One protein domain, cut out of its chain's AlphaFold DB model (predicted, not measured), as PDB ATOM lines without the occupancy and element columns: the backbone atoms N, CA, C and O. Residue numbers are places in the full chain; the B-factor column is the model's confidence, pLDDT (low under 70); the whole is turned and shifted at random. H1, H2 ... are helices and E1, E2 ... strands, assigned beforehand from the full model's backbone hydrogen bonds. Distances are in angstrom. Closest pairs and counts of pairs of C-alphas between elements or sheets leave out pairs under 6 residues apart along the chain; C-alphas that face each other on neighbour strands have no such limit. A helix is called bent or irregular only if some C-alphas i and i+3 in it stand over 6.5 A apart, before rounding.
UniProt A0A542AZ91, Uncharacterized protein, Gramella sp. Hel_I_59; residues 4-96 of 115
ATOM      1  N   LYS A   4     -57.395  55.946  -8.602       60.19
ATOM      2  CA  LYS A   4     -58.619  55.216  -8.221       60.19
ATOM      3  C   LYS A   4     -58.169  54.019  -7.381       60.19
ATOM      4  O   LYS A   4     -57.506  53.124  -7.906       60.19
ATOM      5  N   LYS A   5     -58.483  54.024  -6.081       58.09
ATOM      6  CA  LYS A   5     -58.267  52.870  -5.194       58.09
ATOM      7  C   LYS A   5     -59.173  51.726  -5.671       58.09
ATOM      8  O   LYS A   5     -60.379  51.919  -5.804       58.09
ATOM      9  N   LEU A   6     -58.586  50.576  -5.986       62.97
ATOM     10  CA  LEU A   6     -59.277  49.365  -6.454       62.97
ATOM     11  C   LEU A   6     -59.356  48.271  -5.374       62.97
ATOM     12  O   LEU A   6     -60.101  47.310  -5.529       62.97
ATOM     13  N   GLY A   7     -58.590  48.417  -4.294       56.72
ATOM     14  CA  GLY A   7     -58.508  47.518  -3.142       56.72
ATOM     15  C   GLY A   7     -57.593  48.134  -2.084       56.72
ATOM     16  O   GLY A   7     -57.126  49.253  -2.289       56.72
ATOM     17  N   ASP A   8     -57.330  47.441  -0.975       54.03
ATOM     18  CA  ASP A   8     -56.606  48.028   0.165       54.03
ATOM     19  C   ASP A   8     -55.235  48.615  -0.206       54.03
ATOM     20  O   ASP A   8     -54.980  49.760   0.169       54.03
ATOM     21  N   ASP A   9     -54.483  47.935  -1.081       54.34
ATOM     22  CA  ASP A   9     -53.153  48.355  -1.566       54.34
ATOM     23  C   ASP A   9     -53.053  48.452  -3.105       54.34
ATOM     24  O   ASP A   9     -51.959  48.468  -3.679       54.34
ATOM     25  N   ILE A  10     -54.192  48.452  -3.810       54.03
ATOM     26  CA  ILE A  10     -54.234  48.426  -5.282       54.03
ATOM     27  C   ILE A  10     -54.712  49.771  -5.807       54.03
ATOM     28  O   ILE A  10     -55.858  50.166  -5.581       54.03
ATOM     29  N   PHE A  11     -53.863  50.430  -6.590       61.50
ATOM     30  CA  PHE A  11     -54.153  51.734  -7.172       61.50
ATOM     31  C   PHE A  11     -54.059  51.678  -8.698       61.50
ATOM     32  O   PHE A  11     -53.075  51.203  -9.266       61.50
ATOM     33  N   ALA A  12     -55.089  52.189  -9.375       58.31
ATOM     34  CA  ALA A  12     -55.016  52.504 -10.798       58.31
ATOM     35  C   ALA A  12     -54.705  53.997 -10.968       58.31
ATOM     36  O   ALA A  12     -55.406  54.825 -10.371       58.31
ATOM     37  N   PRO A  13     -53.694  54.376 -11.770       52.12
ATOM     38  CA  PRO A  13     -53.429  55.783 -12.041       52.12
ATOM     39  C   PRO A  13     -54.624  56.433 -12.732       52.12
ATOM     40  O   PRO A  13     -55.199  55.883 -13.675       52.12
ATOM     41  N   ALA A  14     -54.990  57.631 -12.273       54.06
ATOM     42  CA  ALA A  14     -55.858  58.500 -13.049       54.06
ATOM     43  C   ALA A  14     -55.164  58.839 -14.388       54.06
ATOM     44  O   ALA A  14     -53.938  58.918 -14.428       54.06
ATOM     45  N   PRO A  15     -55.898  59.122 -15.480       47.25
ATOM     46  CA  PRO A  15     -55.319  59.363 -16.812       47.25
ATOM     47  C   PRO A  15     -54.266  60.487 -16.914       47.25
ATOM     48  O   PRO A  15     -53.626  60.623 -17.950       47.25
ATOM     49  N   LYS A  16     -54.112  61.316 -15.870       44.19
ATOM     50  CA  LYS A  16     -53.138  62.418 -15.765       44.19
ATOM     51  C   LYS A  16     -52.205  62.296 -14.553       44.19
ATOM     52  O   LYS A  16     -51.487  63.239 -14.236       44.19
ATOM     53  N   ALA A  17     -52.246  61.172 -13.847       50.03
ATOM     54  CA  ALA A  17     -51.388  60.923 -12.709       50.03
ATOM     55  C   ALA A  17     -50.080  60.310 -13.162       50.03
ATOM     56  O   ALA A  17     -50.011  59.132 -13.497       50.03
ATOM     57  N   MET A  18     -49.041  61.131 -13.156       52.25
ATOM     58  CA  MET A  18     -47.679  60.649 -13.270       52.25
ATOM     59  C   MET A  18     -47.278  60.039 -11.919       52.25
ATOM     60  O   MET A  18     -46.637  60.680 -11.090       52.25
ATOM     61  N   ALA A  19     -47.756  58.825 -11.647       58.34
ATOM     62  CA  ALA A  19     -47.204  58.012 -10.568       58.34
ATOM     63  C   ALA A  19     -45.719  57.779 -10.855       58.34
ATOM     64  O   ALA A  19     -45.348  57.695 -12.012       58.34
ATOM     65  N   LEU A  20     -44.873  57.633  -9.840       62.50
ATOM     66  CA  LEU A  20     -43.510  57.112 -10.010       62.50
ATOM     67  C   LEU A  20     -42.479  57.992 -10.754       62.50
ATOM     68  O   LEU A  20     -41.388  57.486 -10.994       62.50
ATOM     69  N   ILE A  21     -42.732  59.278 -11.053       60.22
ATOM     70  CA  ILE A  21     -41.728  60.163 -11.708       60.22
ATOM     71  C   ILE A  21     -40.379  60.152 -10.974       60.22
ATOM     72  O   ILE A  21     -39.330  60.165 -11.612       60.22
ATOM     73  N   ASP A  22     -40.420  60.094  -9.644       64.31
ATOM     74  CA  ASP A  22     -39.235  60.127  -8.784       64.31
ATOM     75  C   ASP A  22     -38.872  58.742  -8.214       64.31
ATOM     76  O   ASP A  22     -38.046  58.634  -7.302       64.31
ATOM     77  N   ALA A  23     -39.497  57.668  -8.712       66.38
ATOM     78  CA  ALA A  23     -39.244  56.323  -8.216       66.38
ATOM     79  C   ALA A  23     -37.844  55.856  -8.628       66.38
ATOM     80  O   ALA A  23     -37.577  55.629  -9.805       66.38
ATOM     81  N   LYS A  24     -36.967  55.671  -7.640       65.44
ATOM     82  CA  LYS A  24     -35.662  55.031  -7.821       65.44
ATOM     83  C   LYS A  24     -35.793  53.532  -7.566       65.44
ATOM     84  O   LYS A  24     -36.383  53.142  -6.560       65.44
ATOM     85  N   GLU A  25     -35.270  52.717  -8.480       69.75
ATOM     86  CA  GLU A  25     -35.243  51.247  -8.389       69.75
ATOM     87  C   GLU A  25     -36.608  50.564  -8.124       69.75
ATOM     88  O   GLU A  25     -36.722  49.688  -7.256       69.75
ATOM     89  N   PRO A  26     -37.691  50.925  -8.836       74.06
ATOM     90  CA  PRO A  26     -38.976  50.276  -8.617       74.06
ATOM     91  C   PRO A  26     -38.928  48.801  -9.032       74.06
ATOM     92  O   PRO A  26     -38.419  48.435 -10.093       74.06
ATOM     93  N   LYS A  27     -39.514  47.924  -8.206       82.94
ATOM     94  CA  LYS A  27     -39.592  46.496  -8.538       82.94
ATOM     95  C   LYS A  27     -40.675  46.287  -9.589       82.94
ATOM     96  O   LYS A  27     -41.809  46.736  -9.426       82.94
ATOM     97  N   PHE A  28     -40.337  45.563 -10.646       86.19
ATOM     98  CA  PHE A  28     -41.229  45.275 -11.762       86.19
ATOM     99  C   PHE A  28     -41.589  43.789 -11.814       86.19
ATOM    100  O   PHE A  28     -40.739  42.914 -11.652       86.19
ATOM    101  N   ASN A  29     -42.863  43.501 -12.072       90.06
ATOM    102  CA  ASN A  29     -43.358  42.159 -12.350       90.06
ATOM    103  C   ASN A  29     -44.373  42.217 -13.498       90.06
ATOM    104  O   ASN A  29     -45.129  43.182 -13.627       90.06
ATOM    105  N   TYR A  30     -44.415  41.175 -14.320       91.75
ATOM    106  CA  TYR A  30     -45.440  41.028 -15.338       91.75
ATOM    107  C   TYR A  30     -45.964  39.597 -15.406       91.75
ATOM    108  O   TYR A  30     -45.259  38.633 -15.114       91.75
ATOM    109  N   TYR A  31     -47.217  39.479 -15.831       94.12
ATOM    110  CA  TYR A  31     -47.895  38.218 -16.082       94.12
ATOM    111  C   TYR A  31     -48.466  38.220 -17.498       94.12
ATOM    112  O   TYR A  31     -49.118  39.183 -17.913       94.12
ATOM    113  N   LEU A  32     -48.223  37.129 -18.223       93.19
ATOM    114  CA  LEU A  32     -48.710  36.910 -19.579       93.19
ATOM    115  C   LEU A  32     -49.689  35.743 -19.573       93.19
ATOM    116  O   LEU A  32     -49.390  34.679 -19.038       93.19
ATOM    117  N   SER A  33     -50.835  35.926 -20.213       93.19
ATOM    118  CA  SER A  33     -51.788  34.850 -20.476       93.19
ATOM    119  C   SER A  33     -52.094  34.838 -21.958       93.19
ATOM    120  O   SER A  33     -52.469  35.864 -22.519       93.19
ATOM    121  N   SER A  34     -51.932  33.691 -22.608       90.31
ATOM    122  CA  SER A  34     -52.157  33.563 -24.042       90.31
ATOM    123  C   SER A  34     -53.177  32.477 -24.357       90.31
ATOM    124  O   SER A  34     -53.305  31.475 -23.655       90.31
ATOM    125  N   ARG A  35     -53.930  32.686 -25.438       93.19
ATOM    126  CA  ARG A  35     -54.845  31.694 -25.999       93.19
ATOM    127  C   ARG A  35     -54.670  31.636 -27.506       93.19
ATOM    128  O   ARG A  35     -54.883  32.630 -28.199       93.19
ATOM    129  N   ILE A  36     -54.325  30.456 -28.010       92.06
ATOM    130  CA  ILE A  36     -54.234  30.200 -29.448       92.06
ATOM    131  C   ILE A  36     -55.648  30.172 -30.040       92.06
ATOM    132  O   ILE A  36     -56.547  29.512 -29.517       92.06
ATOM    133  N   ARG A  37     -55.845  30.902 -31.139       85.38
ATOM    134  CA  ARG A  37     -57.074  30.952 -31.939       85.38
ATOM    135  C   ARG A  37     -56.720  30.860 -33.424       85.38
ATOM    136  O   ARG A  37     -56.644  31.869 -34.128       85.38
ATOM    137  N   GLY A  38     -56.503  29.635 -33.900       89.00
ATOM    138  CA  GLY A  38     -56.087  29.381 -35.281       89.00
ATOM    139  C   GLY A  38     -54.760  30.089 -35.597       89.00
ATOM    140  O   GLY A  38     -53.790  29.867 -34.875       89.00
ATOM    141  N   PRO A  39     -54.691  30.963 -36.624       87.94
ATOM    142  CA  PRO A  39     -53.462  31.686 -36.971       87.94
ATOM    143  C   PRO A  39     -53.158  32.878 -36.042       87.94
ATOM    144  O   PRO A  39     -52.142  33.557 -36.219       87.94
ATOM    145  N   LEU A  40     -54.050  33.175 -35.093       89.75
ATOM    146  CA  LEU A  40     -53.955  34.309 -34.178       89.75
ATOM    147  C   LEU A  40     -53.812  33.841 -32.729       89.75
ATOM    148  O   LEU A  40     -54.143  32.713 -32.374       89.75
ATOM    149  N   ILE A  41     -53.337  34.746 -31.881       88.94
ATOM    150  CA  ILE A  41     -53.171  34.558 -30.445       88.94
ATOM    151  C   ILE A  41     -53.786  35.751 -29.743       88.94
ATOM    152  O   ILE A  41     -53.424  36.894 -30.030       88.94
ATOM    153  N   ASP A  42     -54.699  35.469 -28.822       90.38
ATOM    154  CA  ASP A  42     -55.111  36.443 -27.820       90.38
ATOM    155  C   ASP A  42     -54.056  36.455 -26.719       90.38
ATOM    156  O   ASP A  42     -53.697  35.399 -26.203       90.38
ATOM    157  N   LEU A  43     -53.560  37.634 -26.373       88.94
ATOM    158  CA  LEU A  43     -52.511  37.840 -25.390       88.94
ATOM    159  C   LEU A  43     -52.965  38.895 -24.383       88.94
ATOM    160  O   LEU A  43     -53.121  40.064 -24.724       88.94
ATOM    161  N   ASP A  44     -53.122  38.481 -23.136       91.31
ATOM    162  CA  ASP A  44     -53.324  39.357 -21.994       91.31
ATOM    163  C   ASP A  44     -51.975  39.654 -21.343       91.31
ATOM    164  O   ASP A  44     -51.237  38.740 -20.968       91.31
ATOM    165  N   ILE A  45     -51.680  40.938 -21.165       91.00
ATOM    166  CA  ILE A  45     -50.471  41.430 -20.508       91.00
ATOM    167  C   ILE A  45     -50.899  42.181 -19.256       91.00
ATOM    168  O   ILE A  45     -51.646  43.157 -19.336       91.00
ATOM    169  N   THR A  46     -50.419  41.741 -18.096       91.38
ATOM    170  CA  THR A  46     -50.585  42.449 -16.822       91.38
ATOM    171  C   THR A  46     -49.222  42.900 -16.323       91.38
ATOM    172  O   THR A  46     -48.342  42.073 -16.121       91.38
ATOM    173  N   THR A  47     -49.063  44.198 -16.103       90.38
ATOM    174  CA  THR A  47     -47.857  44.835 -15.571       90.38
ATOM    175  C   THR A  47     -48.117  45.305 -14.151       90.38
ATOM    176  O   THR A  47     -49.165  45.895 -13.883       90.38
ATOM    177  N   LYS A  48     -47.159  45.061 -13.259       89.81
ATOM    178  CA  LYS A  48     -47.162  45.504 -11.869       89.81
ATOM    179  C   LYS A  48     -45.859  46.233 -11.571       89.81
ATOM    180  O   LYS A  48     -44.781  45.717 -11.874       89.81
ATOM    181  N   ILE A  49     -45.966  47.404 -10.963       86.69
ATOM    182  CA  ILE A  49     -44.827  48.144 -10.426       86.69
ATOM    183  C   ILE A  49     -45.050  48.336  -8.931       86.69
ATOM    184  O   ILE A  49     -46.144  48.716  -8.517       86.69
ATOM    185  N   PHE A  50     -44.022  48.049  -8.138       84.31
ATOM    186  CA  PHE A  50     -44.042  48.198  -6.688       84.31
ATOM    187  C   PHE A  50     -43.113  49.335  -6.274       84.31
ATOM    188  O   PHE A  50     -41.930  49.330  -6.629       84.31
ATOM    189  N   HIS A  51     -43.638  50.285  -5.505       80.50
ATOM    190  CA  HIS A  51     -42.879  51.423  -4.994       80.50
ATOM    191  C   HIS A  51     -43.504  51.919  -3.687       80.50
ATOM    192  O   HIS A  51     -44.721  52.004  -3.605       80.50
ATOM    193  N   ASN A  52     -42.690  52.227  -2.670       78.25
ATOM    194  CA  ASN A  52     -43.139  52.741  -1.364       78.25
ATOM    195  C   ASN A  52     -44.327  51.977  -0.741       78.25
ATOM    196  O   ASN A  52     -45.262  52.588  -0.236       78.25
ATOM    197  N   ASN A  53     -44.285  50.640  -0.770       75.31
ATOM    198  CA  ASN A  53     -45.353  49.734  -0.311       75.31
ATOM    199  C   ASN A  53     -46.679  49.803  -1.091       75.31
ATOM    200  O   ASN A  53     -47.640  49.144  -0.707       75.31
ATOM    201  N   GLU A  54     -46.729  50.512  -2.215       76.69
ATOM    202  CA  GLU A  54     -47.892  50.558  -3.099       76.69
ATOM    203  C   GLU A  54     -47.676  49.672  -4.336       76.69
ATOM    204  O   GLU A  54     -46.548  49.504  -4.823       76.69
ATOM    205  N   MET A  55     -48.768  49.104  -4.866       82.62
ATOM    206  CA  MET A  55     -48.766  48.331  -6.109       82.62
ATOM    207  C   MET A  55     -49.592  49.037  -7.191       82.62
ATOM    208  O   MET A  55     -50.815  49.182  -7.092       82.62
ATOM    209  N   PHE A  56     -48.918  49.385  -8.285       81.88
ATOM    210  CA  PHE A  56     -49.509  49.995  -9.471       81.88
ATOM    211  C   PHE A  56     -49.690  48.933 -10.549       81.88
ATOM    212  O   PHE A  56     -48.723  48.286 -10.959       81.88
ATOM    213  N   VAL A  57     -50.926  48.735 -11.012       83.81
ATOM    214  CA  VAL A  57     -51.261  47.648 -11.944       83.81
ATOM    215  C   VAL A  57     -51.868  48.194 -13.227       83.81
ATOM    216  O   VAL A  57     -52.759  49.041 -13.202       83.81
ATOM    217  N   ARG A  58     -51.433  47.647 -14.365       83.88
ATOM    218  CA  ARG A  58     -52.063  47.875 -15.667       83.88
ATOM    219  C   ARG A  58     -52.248  46.561 -16.413       83.88
ATOM    220  O   ARG A  58     -51.310  45.780 -16.528       83.88
ATOM    221  N   LYS A  59     -53.449  46.333 -16.948       86.69
ATOM    222  CA  LYS A  59     -53.772  45.174 -17.785       86.69
ATOM    223  C   LYS A  59     -54.285  45.635 -19.144       86.69
ATOM    224  O   LYS A  59     -55.140  46.515 -19.200       86.69
ATOM    225  N   SER A  60     -53.810  44.984 -20.200       84.12
ATOM    226  CA  SER A  60     -54.285  45.174 -21.572       84.12
ATOM    227  C   SER A  60     -54.334  43.835 -22.302       84.12
ATOM    228  O   SER A  60     -53.589  42.912 -21.966       84.12
ATOM    229  N   SER A  61     -55.203  43.743 -23.305       85.81
ATOM    230  CA  SER A  61     -55.436  42.531 -24.095       85.81
ATOM    231  C   SER A  61     -55.227  42.821 -25.577       85.81
ATOM    232  O   SER A  61     -55.752  43.804 -26.101       85.81
ATOM    233  N   TYR A  62     -54.499  41.944 -26.260       87.38
ATOM    234  CA  TYR A  62     -54.078  42.105 -27.650       87.38
ATOM    235  C   TYR A  62     -54.406  40.857 -28.463       87.38
ATOM    236  O   TYR A  62     -54.493  39.757 -27.923       87.38
ATOM    237  N   ARG A  63     -54.548  41.017 -29.780       89.50
ATOM    238  CA  ARG A  63     -54.638  39.902 -30.728       89.50
ATOM    239  C   ARG A  63     -53.536  40.035 -31.768       89.50
ATOM    240  O   ARG A  63     -53.483  41.042 -32.470       89.50
ATOM    241  N   VAL A  64     -52.670  39.031 -31.864       87.81
ATOM    242  CA  VAL A  64     -51.456  39.056 -32.699       87.81
ATOM    243  C   VAL A  64     -51.241  37.739 -33.440       87.81
ATOM    244  O   VAL A  64     -51.864  36.733 -33.117       87.81
ATOM    245  N   LYS A  65     -50.358  37.723 -34.443       89.69
ATOM    246  CA  LYS A  65     -49.893  36.477 -35.080       89.69
ATOM    247  C   LYS A  65     -48.821  35.793 -34.219       89.69
ATOM    248  O   LYS A  65     -48.127  36.468 -33.462       89.69
ATOM    249  N   LEU A  66     -48.622  34.480 -34.393       81.56
ATOM    250  CA  LEU A  66     -47.635  33.678 -33.640       81.56
ATOM    251  C   LEU A  66     -46.220  34.296 -33.636       81.56
ATOM    252  O   LEU A  66     -45.609  34.426 -32.583       81.56
ATOM    253  N   GLY A  67     -45.730  34.769 -34.787       84.88
ATOM    254  CA  GLY A  67     -44.408  35.407 -34.899       84.88
ATOM    255  C   GLY A  67     -44.308  36.834 -34.340       84.88
ATOM    256  O   GLY A  67     -43.259  37.457 -34.449       84.88
ATOM    257  N   GLN A  68     -45.388  37.390 -33.784       87.31
ATOM    258  CA  GLN A  68     -45.444  38.775 -33.293       87.31
ATOM    259  C   GLN A  68     -45.564  38.877 -31.765       87.31
ATOM    260  O   GLN A  68     -45.609  39.993 -31.245       87.31
ATOM    261  N   ILE A  69     -45.607  37.748 -31.045       88.12
ATOM    262  CA  ILE A  69     -45.807  37.727 -29.587       88.12
ATOM    263  C   ILE A  69     -44.711  38.513 -28.874       88.12
ATOM    264  O   ILE A  69     -45.026  39.407 -28.100       88.12
ATOM    265  N   GLU A  70     -43.436  38.221 -29.146       89.12
ATOM    266  CA  GLU A  70     -42.321  38.845 -28.424       89.12
ATOM    267  C   GLU A  70     -42.323  40.369 -28.586       89.12
ATOM    268  O   GLU A  70     -42.278  41.105 -27.598       89.12
ATOM    269  N   LYS A  71     -42.454  40.846 -29.831       88.00
ATOM    270  CA  LYS A  71     -42.544  42.280 -30.132       88.00
ATOM    271  C   LYS A  71     -43.731  42.920 -29.408       88.00
ATOM    272  O   LYS A  71     -43.572  43.974 -28.799       88.00
ATOM    273  N   CYS A  72     -44.899  42.274 -29.447       87.62
ATOM    274  CA  CYS A  72     -46.096  42.747 -28.760       87.62
ATOM    275  C   CYS A  72     -45.883  42.832 -27.244       87.62
ATOM    276  O   CYS A  72     -46.187  43.864 -26.653       87.62
ATOM    277  N   VAL A  73     -45.308  41.803 -26.617       90.50
ATOM    278  CA  VAL A  73     -45.014  41.804 -25.179       90.50
ATOM    279  C   VAL A  73     -44.091  42.965 -24.820       90.50
ATOM    280  O   VAL A  73     -44.460  43.793 -23.991       90.50
ATOM    281  N   LYS A  74     -42.925  43.073 -25.468       91.19
ATOM    282  CA  LYS A  74     -41.921  44.098 -25.136       91.19
ATOM    283  C   LYS A  74     -42.471  45.518 -25.288       91.19
ATOM    284  O   LYS A  74     -42.361  46.314 -24.357       91.19
ATOM    285  N   GLN A  75     -43.115  45.818 -26.419       89.31
ATOM    286  CA  GLN A  75     -43.672  47.151 -26.678       89.31
ATOM    287  C   GLN A  75     -44.742  47.541 -25.654       89.31
ATOM    288  O   GLN A  75     -44.716  48.654 -25.132       89.31
ATOM    289  N   ASN A  76     -45.651  46.622 -25.330       88.75
ATOM    290  CA  ASN A  76     -46.753  46.926 -24.423       88.75
ATOM    291  C   ASN A  76     -46.328  46.926 -22.949       88.75
ATOM    292  O   ASN A  76     -46.901  47.670 -22.161       88.75
ATOM    293  N   LEU A  77     -45.293  46.170 -22.561       91.06
ATOM    294  CA  LEU A  77     -44.685  46.309 -21.233       91.06
ATOM    295  C   LEU A  77     -44.077  47.704 -21.043       91.06
ATOM    296  O   LEU A  77     -44.333  48.328 -20.016       91.06
ATOM    297  N   ILE A  78     -43.346  48.207 -22.043       90.00
ATOM    298  CA  ILE A  78     -42.797  49.573 -22.043       90.00
ATOM    299  C   ILE A  78     -43.921  50.608 -21.969       90.00
ATOM    300  O   ILE A  78     -43.887  51.493 -21.118       90.00
ATOM    301  N   GLU A  79     -44.947  50.480 -22.814       86.00
ATOM    302  CA  GLU A  79     -46.103  51.379 -22.780       86.00
ATOM    303  C   GLU A  79     -46.776  51.363 -21.403       86.00
ATOM    304  O   GLU A  79     -47.088  52.415 -20.849       86.00
ATOM    305  N   HIS A  80     -46.969  50.180 -20.814       87.38
ATOM    306  CA  HIS A  80     -47.553  50.065 -19.486       87.38
ATOM    307  C   HIS A  80     -46.711  50.768 -18.429       87.38
ATOM    308  O   HIS A  80     -47.278  51.495 -17.621       87.38
ATOM    309  N   MET A  81     -45.391  50.581 -18.444       86.81
ATOM    310  CA  MET A  81     -44.479  51.252 -17.517       86.81
ATOM    311  C   MET A  81     -44.585  52.775 -17.628       86.81
ATOM    312  O   MET A  81     -44.783  53.444 -16.617       86.81
ATOM    313  N   LEU A  82     -44.547  53.311 -18.850       85.06
ATOM    314  CA  LEU A  82     -44.666  54.750 -19.102       85.06
ATOM    315  C   LEU A  82     -46.028  55.304 -18.662       85.06
ATOM    316  O   LEU A  82     -46.105  56.392 -18.101       85.06
ATOM    317  N   LEU A  83     -47.114  54.557 -18.877       81.00
ATOM    318  CA  LEU A  83     -48.464  54.960 -18.464       81.00
ATOM    319  C   LEU A  83     -48.712  54.813 -16.961       81.00
ATOM    320  O   LEU A  83     -49.606  55.466 -16.426       81.00
ATOM    321  N   LEU A  84     -47.940  53.962 -16.287       80.12
ATOM    322  CA  LEU A  84     -47.827  53.947 -14.832       80.12
ATOM    323  C   LEU A  84     -46.872  55.049 -14.327       80.12
ATOM    324  O   LEU A  84     -46.696  55.161 -13.124       80.12
ATOM    325  N   GLY A  85     -46.295  55.851 -15.229       77.94
ATOM    326  CA  GLY A  85     -45.443  57.008 -14.952       77.94
ATOM    327  C   GLY A  85     -43.996  56.679 -14.567       77.94
ATOM    328  O   GLY A  85     -43.278  57.548 -14.076       77.94
ATOM    329  N   LEU A  86     -43.537  55.455 -14.857       82.62
ATOM    330  CA  LEU A  86     -42.129  55.089 -14.720       82.62
ATOM    331  C   LEU A  86     -41.256  55.922 -15.683       82.62
ATOM    332  O   LEU A  86     -41.564  55.968 -16.881       82.62
ATOM    333  N   PRO A  87     -40.149  56.531 -15.219       83.25
ATOM    334  CA  PRO A  87     -39.227  57.250 -16.087       83.25
ATOM    335  C   PRO A  87     -38.614  56.332 -17.146       83.25
ATOM    336  O   PRO A  87     -38.254  55.190 -16.872       83.25
ATOM    337  N   GLN A  88     -38.418  56.850 -18.361       84.06
ATOM    338  CA  GLN A  88     -37.836  56.072 -19.462       84.06
ATOM    339  C   GLN A  88     -36.429  55.532 -19.142       84.06
ATOM    340  O   GLN A  88     -36.057  54.465 -19.633       84.06
ATOM    341  N   ALA A  89     -35.660  56.252 -18.319       84.44
ATOM    342  CA  ALA A  89     -34.334  55.833 -17.868       84.44
ATOM    343  C   ALA A  89     -34.375  54.546 -17.026       84.44
ATOM    344  O   ALA A  89     -33.473  53.723 -17.141       84.44
ATOM    345  N   GLU A  90     -35.454  54.336 -16.269       85.31
ATOM    346  CA  GLU A  90     -35.645  53.191 -15.369       85.31
ATOM    347  C   GLU A  90     -36.229  51.959 -16.083       85.31
ATOM    348  O   GLU A  90     -36.407  50.899 -15.481       85.31
ATOM    349  N   ILE A  91     -36.552  52.062 -17.378       86.56
ATOM    350  CA  ILE A  91     -37.015  50.910 -18.156       86.56
ATOM    351  C   ILE A  91     -35.856  49.909 -18.299       86.56
ATOM    352  O   ILE A  91     -34.791  50.306 -18.782       86.56
ATOM    353  N   PRO A  92     -36.055  48.614 -17.983       85.62
ATOM    354  CA  PRO A  92     -35.021  47.594 -18.135       85.62
ATOM    355  C   PRO A  92     -34.509  47.479 -19.575       85.62
ATOM    356  O   PRO A  92     -35.299  47.363 -20.516       85.62
ATOM    357  N   ASP A  93     -33.189  47.422 -19.746       84.56
ATOM    358  CA  ASP A  93     -32.563  47.306 -21.071       84.56
ATOM    359  C   ASP A  93     -32.943  46.010 -21.797       84.56
ATOM    360  O   ASP A  93     -33.059  45.994 -23.017       84.56
ATOM    361  N   SER A  94     -33.274  44.945 -21.064       82.06
ATOM    362  CA  SER A  94     -33.778  43.688 -21.637       82.06
ATOM    363  C   SER A  94     -35.097  43.836 -22.415       82.06
ATOM    364  O   SER A  94     -35.425  42.989 -23.253       82.06
ATOM    365  N   LEU A  95     -35.860  44.908 -22.166       82.94
ATOM    366  CA  LEU A  95     -37.061  45.261 -22.929       82.94
ATOM    367  C   LEU A  95     -36.754  46.174 -24.124       82.94
ATOM    368  O   LEU A  95     -37.532  46.200 -25.081       82.94
ATOM    369  N   LYS A  96     -35.629  46.896 -24.093       77.00
ATOM    370  CA  LYS A  96     -35.170  47.796 -25.155       77.00
ATOM    371  C   LYS A  96     -34.470  46.962 -26.236       77.00
ATOM    372  O   LYS A  96     -33.264  46.774 -26.222       77.00
TER     373      LYS A  96
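What this domain is: This is residues 4 to 96 of the 115 residues of an uncharacterized protein of Gramella sp. Hel_I_59 (UniProt A0A542AZ91). A long, twisted ribbon of three antiparallel strands, E3, E4 and E5, has one helix, H1, packed along one face, while the other face is bare. A small, less confident hairpin, E1 and E2, is joined crosswise to the beginning of E5 at one end of the ribbon, and residues 84 to 96 fold back after H1. The printed part has 93 residues with five named strands followed by one named helix, along the chain E1 E2 E3 E4 E5 H1. The sheet is mixed, in the order E1 E2 E5 E4 E3, and the class is mixed, helices and strands. The whole is compact, with a radius of gyration of the C-alphas of 14.1 A and spans of 42 by 30 by 21 A.

How they stand to each other: E1, residues 4 to 7, and E2, residues 10 to 13, form an antiparallel hairpin, with N 6 and O 10 within hydrogen-bond range at 2.8 A. E2 is the parallel neighbour of E5, residues 54 to 65, at 67 degrees between their directions, with N 11 and O 55 at 3.3 A. E3, residues 27 to 37, and E4, residues 40 to 51, form a hairpin at 168 degrees, with N 31 and O 46 at 2.8 A. E4 and E5 form another at 164 degrees, with N 47 and O 58 at 2.8 A. E3, E4 and E5 are a meander, each strand the antiparallel neighbour of the one before. E1 and E3 are the edge strands, and they are apart. H1, residues 66 to 83, is on the sheet, two layers with the helix on one face. Its closest C-alphas to E4 are those of Leu 66 and Leu 40, 6.4 A apart. Its closest to E5 are those of His 80 and Arg 58, at 6.3 A. In H1, 12 of 14 O i to N i+4 pairs are within hydrogen-bond range.

Where its parts are: E1 begins at C-alpha 4 (-58.619, 55.216, -8.221) and is 9.2 A long; E2 is 10.0 A. E3 measures 33.1 A from C-alpha 27 (-39.592, 46.496, -8.538), E4 35.6 A and E5 35.0 A. H1 is 26.2 A long and ends at C-alpha 83 (-48.464, 54.960, -18.464). It has a kink of 28 degrees near residue 73 and is irregular, with C-alphas 67 and 70 being 7.6 A apart.

The domain as a whole: The C-alphas of Asp 22 and Gly 38, 43.9 A apart, are the two farthest apart. The printed part has no cut. The link from E2 to E3, residues 14 to 26, is long; the other links are tight. The mean pLDDT of the printed part is 79.5, and residues 4 to 25 are under 70.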